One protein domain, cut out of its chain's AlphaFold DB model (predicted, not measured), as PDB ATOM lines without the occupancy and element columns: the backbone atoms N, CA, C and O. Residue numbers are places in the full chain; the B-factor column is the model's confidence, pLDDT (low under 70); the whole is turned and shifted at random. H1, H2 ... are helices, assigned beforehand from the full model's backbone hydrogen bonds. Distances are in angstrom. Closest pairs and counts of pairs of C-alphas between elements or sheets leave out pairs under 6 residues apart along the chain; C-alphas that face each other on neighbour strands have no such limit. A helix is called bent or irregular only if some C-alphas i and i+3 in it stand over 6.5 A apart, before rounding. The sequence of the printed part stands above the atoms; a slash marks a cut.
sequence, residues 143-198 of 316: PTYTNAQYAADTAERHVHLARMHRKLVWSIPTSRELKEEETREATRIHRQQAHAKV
ATOM      1  N   PRO A 143      -6.711 -25.028 -23.763       76.31
ATOM      2  CA  PRO A 143      -5.733 -24.823 -24.815       76.31
ATOM      3  C   PRO A 143      -4.970 -26.134 -25.047       76.31
ATOM      4  O   PRO A 143      -4.573 -26.818 -24.106       76.31
ATOM      5  N   THR A 144      -4.804 -26.511 -26.317       74.88
ATOM      6  CA  THR A 144      -4.104 -27.747 -26.727       74.88
ATOM      7  C   THR A 144      -2.625 -27.730 -26.327       74.88
ATOM      8  O   THR A 144      -1.989 -28.772 -26.223       74.88
ATOM      9  N   TYR A 145      -2.088 -26.539 -26.079       74.38
ATOM     10  CA  TYR A 145      -0.756 -26.287 -25.554       74.38
ATOM     11  C   TYR A 145      -0.880 -25.577 -24.203       74.38
ATOM     12  O   TYR A 145      -1.806 -24.801 -23.972       74.38
ATOM     13  N   THR A 146       0.056 -25.815 -23.290       85.19
ATOM     14  CA  THR A 146       0.068 -25.080 -22.014       85.19
ATOM     15  C   THR A 146       0.351 -23.591 -22.258       85.19
ATOM     16  O   THR A 146       1.118 -23.241 -23.155       85.19
ATOM     17  N   ASN A 147      -0.231 -22.688 -21.458       78.81
ATOM     18  CA  ASN A 147      -0.005 -21.236 -21.603       78.81
ATOM     19  C   ASN A 147       1.491 -20.866 -21.544       78.81
ATOM     20  O   ASN A 147       1.931 -19.941 -22.222       78.81
ATOM     21  N   ALA A 148       2.280 -21.626 -20.781       83.50
ATOM     22  CA  ALA A 148       3.732 -21.486 -20.725       83.50
ATOM     23  C   ALA A 148       4.408 -21.842 -22.064       83.50
ATOM     24  O   ALA A 148       5.258 -21.090 -22.534       83.50
ATOM     25  N   GLN A 149       3.995 -22.938 -22.713       82.44
ATOM     26  CA  GLN A 149       4.486 -23.314 -24.045       82.44
ATOM     27  C   GLN A 149       4.086 -22.284 -25.105       82.44
ATOM     28  O   GLN A 149       4.906 -21.928 -25.940       82.44
ATOM     29  N   TYR A 150       2.868 -21.738 -25.037       80.31
ATOM     30  CA  TYR A 150       2.443 -20.659 -25.934       80.31
ATOM     31  C   TYR A 150       3.327 -19.423 -25.818       80.31
ATOM     32  O   TYR A 150       3.748 -18.864 -26.830       80.31
ATOM     33  N   ALA A 151       3.591 -18.987 -24.584       83.31
ATOM     34  CA  ALA A 151       4.414 -17.817 -24.325       83.31
ATOM     35  C   ALA A 151       5.854 -18.039 -24.810       83.31
ATOM     36  O   ALA A 151       6.410 -17.159 -25.466       83.31
ATOM     37  N   ALA A 152       6.416 -19.228 -24.563       86.19
ATOM     38  CA  ALA A 152       7.739 -19.615 -25.046       86.19
ATOM     39  C   ALA A 152       7.809 -19.628 -26.584       86.19
ATOM     40  O   ALA A 152       8.630 -18.917 -27.161       86.19
ATOM     41  N   ASP A 153       6.892 -20.326 -27.258       79.00
ATOM     42  CA  ASP A 153       6.829 -20.394 -28.725       79.00
ATOM     43  C   ASP A 153       6.607 -19.015 -29.359       79.00
ATOM     44  O   ASP A 153       7.142 -18.694 -30.424       79.00
ATOM     45  N   THR A 154       5.791 -18.178 -28.718       80.62
ATOM     46  CA  THR A 154       5.511 -16.820 -29.188       80.62
ATOM     47  C   THR A 154       6.746 -15.939 -29.044       80.62
ATOM     48  O   THR A 154       7.107 -15.250 -29.998       80.62
ATOM     49  N   ALA A 155       7.454 -16.021 -27.916       88.69
ATOM     50  CA  ALA A 155       8.725 -15.335 -27.714       88.69
ATOM     51  C   ALA A 155       9.787 -15.790 -28.732       88.69
ATOM     52  O   ALA A 155      10.418 -14.949 -29.376       88.69
ATOM     53  N   GLU A 156       9.932 -17.098 -28.967       82.56
ATOM     54  CA  GLU A 156      10.838 -17.642 -29.987       82.56
ATOM     55  C   GLU A 156      10.490 -17.142 -31.395       82.56
ATOM     56  O   GLU A 156      11.372 -16.730 -32.161       82.56
ATOM     57  N   ARG A 157       9.195 -17.108 -31.734       81.44
ATOM     58  CA  ARG A 157       8.707 -16.575 -33.010       81.44
ATOM     59  C   ARG A 157       9.022 -15.086 -33.148       81.44
ATOM     60  O   ARG A 157       9.503 -14.677 -34.203       81.44
ATOM     61  N   HIS A 158       8.816 -14.283 -32.105       84.44
ATOM     62  CA  HIS A 158       9.160 -12.859 -32.119       84.44
ATOM     63  C   HIS A 158      10.664 -12.630 -32.296       84.44
ATOM     64  O   HIS A 158      11.057 -11.801 -33.118       84.44
ATOM     65  N   VAL A 159      11.514 -13.402 -31.614       85.81
ATOM     66  CA  VAL A 159      12.976 -13.343 -31.786       85.81
ATOM     67  C   VAL A 159      13.380 -13.716 -33.216       85.81
ATOM     68  O   VAL A 159      14.236 -13.059 -33.820       85.81
ATOM     69  N   HIS A 160      12.755 -14.741 -33.797       78.50
ATOM     70  CA  HIS A 160      12.990 -15.134 -35.183       78.50
ATOM     71  C   HIS A 160      12.569 -14.039 -36.175       78.50
ATOM     72  O   HIS A 160      13.353 -13.681 -37.058       78.50
ATOM     73  N   LEU A 161      11.376 -13.462 -36.008       78.56
ATOM     74  CA  LEU A 161      10.874 -12.375 -36.850       78.56
ATOM     75  C   LEU A 161      11.743 -11.118 -36.737       78.56
ATOM     76  O   LEU A 161      12.068 -10.518 -37.757       78.56
ATOM     77  N   ALA A 162      12.202 -10.766 -35.536       81.12
ATOM     78  CA  ALA A 162      13.129  -9.656 -35.330       81.12
ATOM     79  C   ALA A 162      14.470  -9.890 -36.048       81.12
ATOM     80  O   ALA A 162      15.011  -8.981 -36.682       81.12
ATOM     81  N   ARG A 163      14.994 -11.124 -36.018       78.12
ATOM     82  CA  ARG A 163      16.207 -11.505 -36.761       78.12
ATOM     83  C   ARG A 163      16.002 -11.406 -38.273       78.12
ATOM     84  O   ARG A 163      16.869 -10.877 -38.967       78.12
ATOM     85  N   MET A 164      14.865 -11.887 -38.774       72.81
ATOM     86  CA  MET A 164      14.484 -11.796 -40.185       72.81
ATOM     87  C   MET A 164      14.345 -10.343 -40.635       72.81
ATOM     88  O   MET A 164      14.933  -9.966 -41.644       72.81
ATOM     89  N   HIS A 165      13.652  -9.514 -39.854       74.81
ATOM     90  CA  HIS A 165      13.480  -8.089 -40.113       74.81
ATOM     91  C   HIS A 165      14.824  -7.356 -40.146       74.81
ATOM     92  O   HIS A 165      15.125  -6.660 -41.111       74.81
ATOM     93  N   ARG A 166      15.694  -7.585 -39.152       75.06
ATOM     94  CA  ARG A 166      17.046  -7.008 -39.123       75.06
ATOM     95  C   ARG A 166      17.865  -7.406 -40.350       75.06
ATOM     96  O   ARG A 166      18.550  -6.561 -40.924       75.06
ATOM     97  N   LYS A 167      17.780  -8.671 -40.775       71.44
ATOM     98  CA  LYS A 167      18.499  -9.166 -41.956       71.44
ATOM     99  C   LYS A 167      17.893  -8.653 -43.272       71.44
ATOM    100  O   LYS A 167      18.604  -8.451 -44.246       71.44
ATOM    101  N   LEU A 168      16.586  -8.411 -43.314       67.25
ATOM    102  CA  LEU A 168      15.896  -7.916 -44.502       67.25
ATOM    103  C   LEU A 168      16.111  -6.411 -44.702       67.25
ATOM    104  O   LEU A 168      16.500  -6.010 -45.799       67.25
ATOM    105  N   VAL A 169      15.905  -5.623 -43.643       66.50
ATOM    106  CA  VAL A 169      15.806  -4.155 -43.681       66.50
ATOM    107  C   VAL A 169      17.145  -3.461 -43.424       66.50
ATOM    108  O   VAL A 169      17.439  -2.467 -44.077       66.50
ATOM    109  N   TRP A 170      17.980  -3.976 -42.513       62.56
ATOM    110  CA  TRP A 170      19.171  -3.244 -42.046       62.56
ATOM    111  C   TRP A 170      20.515  -3.875 -42.408       62.56
ATOM    112  O   TRP A 170      21.533  -3.195 -42.321       62.56
ATOM    113  N   SER A 171      20.572  -5.149 -42.814       70.00
ATOM    114  CA  SER A 171      21.851  -5.735 -43.240       70.00
ATOM    115  C   SER A 171      22.106  -5.542 -44.732       70.00
ATOM    116  O   SER A 171      21.314  -5.988 -45.567       70.00
ATOM    117  N   ILE A 172      23.248  -4.943 -45.062       71.56
ATOM    118  CA  ILE A 172      23.785  -4.916 -46.425       71.56
ATOM    119  C   ILE A 172      24.145  -6.366 -46.806       71.56
ATOM    120  O   ILE A 172      24.808  -7.044 -46.015       71.56
ATOM    121  N   PRO A 173      23.671  -6.890 -47.956       75.56
ATOM    122  CA  PRO A 173      23.998  -8.247 -48.389       75.56
ATOM    123  C   PRO A 173      25.511  -8.425 -48.535       75.56
ATOM    124  O   PRO A 173      26.211  -7.560 -49.062       75.56
ATOM    125  N   THR A 174      26.021  -9.558 -48.062       78.75
ATOM    126  CA  THR A 174      27.456  -9.862 -48.144       78.75
ATOM    127  C   THR A 174      27.869 -10.195 -49.583       78.75
ATOM    128  O   THR A 174      27.071 -10.715 -50.360       78.75
ATOM    129  N   SER A 175      29.138  -9.968 -49.953       79.50
ATOM    130  CA  SER A 175      29.647 -10.261 -51.313       79.50
ATOM    131  C   SER A 175      29.405 -11.714 -51.755       79.50
ATOM    132  O   SER A 175      29.126 -11.985 -52.921       79.50
ATOM    133  N   ARG A 176      29.446 -12.662 -50.811       80.06
ATOM    134  CA  ARG A 176      29.120 -14.068 -51.068       80.06
ATOM    135  C   ARG A 176      27.638 -14.269 -51.400       80.06
ATOM    136  O   ARG A 176      27.332 -14.984 -52.347       80.06
ATOM    137  N   GLU A 177      26.739 -13.642 -50.641       77.94
ATOM    138  CA  GLU A 177      25.294 -13.711 -50.891       77.94
ATOM    139  C   GLU A 177      24.934 -13.072 -52.245       77.94
ATOM    140  O   GLU A 177      24.080 -13.608 -52.948       77.94
ATOM    141  N   LEU A 178      25.635 -12.005 -52.654       79.88
ATOM    142  CA  LEU A 178      25.482 -11.385 -53.979       79.88
ATOM    143  C   LEU A 178      25.911 -12.326 -55.118       79.88
ATOM    144  O   LEU A 178      25.143 -12.533 -56.052       79.88
ATOM    145  N   LYS A 179      27.077 -12.985 -55.019       88.25
ATOM    146  CA  LYS A 179      27.517 -13.984 -56.020       88.25
ATOM    147  C   LYS A 179      26.566 -15.184 -56.117       88.25
ATOM    148  O   LYS A 179      26.277 -15.696 -57.201       88.25
ATOM    149  N   GLU A 180      26.059 -15.658 -54.981       81.06
ATOM    150  CA  GLU A 180      25.047 -16.723 -54.950       81.06
ATOM    151  C   GLU A 180      23.707 -16.269 -55.561       81.06
ATOM    152  O   GLU A 180      22.940 -17.086 -56.079       81.06
ATOM    153  N   GLU A 181      23.404 -14.974 -55.527       76.94
ATOM    154  CA  GLU A 181      22.227 -14.405 -56.174       76.94
ATOM    155  C   GLU A 181      22.402 -14.270 -57.689       76.94
ATOM    156  O   GLU A 181      21.530 -14.743 -58.419       76.94
ATOM    157  N   GLU A 182      23.536 -13.746 -58.155       86.88
ATOM    158  CA  GLU A 182      23.877 -13.632 -59.582       86.88
ATOM    159  C   GLU A 182      23.820 -14.990 -60.287       86.88
ATOM    160  O   GLU A 182      23.184 -15.142 -61.330       86.88
ATOM    161  N   THR A 183      24.419 -16.019 -59.681       88.31
ATOM    162  CA  THR A 183      24.390 -17.387 -60.225       88.31
ATOM    163  C   THR A 183      22.965 -17.930 -60.336       88.31
ATOM    164  O   THR A 183      22.598 -18.534 -61.346       88.31
ATOM    165  N   ARG A 184      22.110 -17.679 -59.337       78.38
ATOM    166  CA  ARG A 184      20.698 -18.087 -59.383       78.38
ATOM    167  C   ARG A 184      19.903 -17.291 -60.412       78.38
ATOM    168  O   ARG A 184      19.062 -17.872 -61.098       78.38
ATOM    169  N   GLU A 185      20.144 -15.994 -60.537       81.50
ATOM    170  CA  GLU A 185      19.483 -15.159 -61.538       81.50
ATOM    171  C   GLU A 185      19.857 -15.601 -62.956       81.50
ATOM    172  O   GLU A 185      18.962 -15.821 -63.774       81.50
ATOM    173  N   ALA A 186      21.135 -15.898 -63.199       89.25
ATOM    174  CA  ALA A 186      21.604 -16.487 -64.449       89.25
ATOM    175  C   ALA A 186      20.898 -17.819 -64.757       89.25
ATOM    176  O   ALA A 186      20.390 -18.008 -65.864       89.25
ATOM    177  N   THR A 187      20.761 -18.721 -63.772       89.31
ATOM    178  CA  THR A 187      20.010 -19.976 -63.982       89.31
ATOM    179  C   THR A 187      18.527 -19.745 -64.275       89.31
ATOM    180  O   THR A 187      17.936 -20.477 -65.073       89.31
ATOM    181  N   ARG A 188      17.906 -18.718 -63.675       81.56
ATOM    182  CA  ARG A 188      16.503 -18.366 -63.930       81.56
ATOM    183  C   ARG A 188      16.323 -17.825 -65.343       81.56
ATOM    184  O   ARG A 188      15.409 -18.274 -66.028       81.56
ATOM    185  N   ILE A 189      17.191 -16.912 -65.774       87.94
ATOM    186  CA  ILE A 189      17.183 -16.352 -67.131       87.94
ATOM    187  C   ILE A 189      17.386 -17.472 -68.149       87.94
ATOM    188  O   ILE A 189      16.602 -17.595 -69.085       87.94
ATOM    189  N   HIS A 190      18.357 -18.358 -67.920       90.94
ATOM    190  CA  HIS A 190      18.588 -19.514 -68.782       90.94
ATOM    191  C   HIS A 190      17.346 -20.417 -68.877       90.94
ATOM    192  O   HIS A 190      16.945 -20.831 -69.965       90.94
ATOM    193  N   ARG A 191      16.677 -20.686 -67.746       85.62
ATOM    194  CA  ARG A 191      15.423 -21.454 -67.720       85.62
ATOM    195  C   ARG A 191      14.289 -20.742 -68.461       85.62
ATOM    196  O   ARG A 191      13.532 -21.402 -69.165       85.62
ATOM    197  N   GLN A 192      14.168 -19.424 -68.315       78.88
ATOM    198  CA  GLN A 192      13.168 -18.621 -69.024       78.88
ATOM    199  C   GLN A 192      13.424 -18.607 -70.533       78.88
ATOM    200  O   GLN A 192      12.488 -18.799 -71.299       78.88
ATOM    201  N   GLN A 193      14.678 -18.471 -70.964       86.50
ATOM    202  CA  GLN A 193      15.061 -18.553 -72.375       86.50
ATOM    203  C   GLN A 193      14.781 -19.940 -72.961       86.50
ATOM    204  O   GLN A 193      14.272 -20.048 -74.074       86.50
ATOM    205  N   ALA A 194      15.075 -21.009 -72.217       82.50
ATOM    206  CA  ALA A 194      14.738 -22.368 -72.631       82.50
ATOM    207  C   ALA A 194      13.218 -22.559 -72.763       82.50
ATOM    208  O   ALA A 194      12.759 -23.143 -73.739       82.50
ATOM    209  N   HIS A 195      12.436 -22.022 -71.824       76.38
ATOM    210  CA  HIS A 195      10.977 -22.046 -71.887       76.38
ATOM    211  C   HIS A 195      10.447 -21.261 -73.097       76.38
ATOM    212  O   HIS A 195       9.647 -21.788 -73.860       76.38
ATOM    213  N   ALA A 196      10.934 -20.041 -73.332       79.12
ATOM    214  CA  ALA A 196      10.560 -19.235 -74.494       79.12
ATOM    215  C   ALA A 196      10.853 -19.968 -75.814       79.12
ATOM    216  O   ALA A 196      10.003 -20.032 -76.688       79.12
ATOM    217  N   LYS A 197      12.000 -20.648 -75.941       78.94
ATOM    218  CA  LYS A 197      12.308 -21.456 -77.137       78.94
ATOM    219  C   LYS A 197      11.308 -22.587 -77.396       78.94
ATOM    220  O   LYS A 197      11.070 -22.921 -78.550       78.94
ATOM    221  N   VAL A 198      10.759 -23.192 -76.340       75.81
ATOM    222  CA  VAL A 198       9.799 -24.302 -76.448       75.81
ATOM    223  C   VAL A 198       8.389 -23.802 -76.766       75.81
ATOM    224  O   VAL A 198       7.676 -24.457 -77.518       75.81
TER     225      VAL A 198
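Overview. This is residues 143 to 198 of the 316 residues of an uncharacterized protein of Aphanomyces euteiches (UniProt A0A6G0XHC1). Two long helices of like length make an open V, H1 as its first arm and H2 as its second, with the four-residue link as the corner between them; the arms do not fold back on each other. A short tail, residues 143 to 146, comes before H1. The printed part has 56 residues and is all helix, with H1 then H2 along the chain and no named strand. It is extended, with a radius of gyration of the C-alphas of 19.9 A, and flat, spanning 57 by 30 by 14 A.

Arrangement. H1, residues 147 to 170, and H2, residues 175 to 198, are apart, with no C-alpha of the one within 8 A of the other. A tight link of 4 residues joins them. In both helices every O i to N i+4 pair is within hydrogen-bond range.

Along the chain. H1 begins at C-alpha 147 (-0.005, -21.236, -21.603) and is 33.3 A long from first to last C-alpha. H2 measures 35.0 A and ends at C-alpha 198 (9.799, -24.302, -76.448). Neither helix is bent.

Size, cuts and confidence. The two C-alphas farthest apart, those of Ala 148 and Lys 197, are 57.1 A apart. Residues 143 to 198 stand free. The printed part has no cut and no long link. The model's pLDDT is under 70 at residues 168 to 170, which belong to H1.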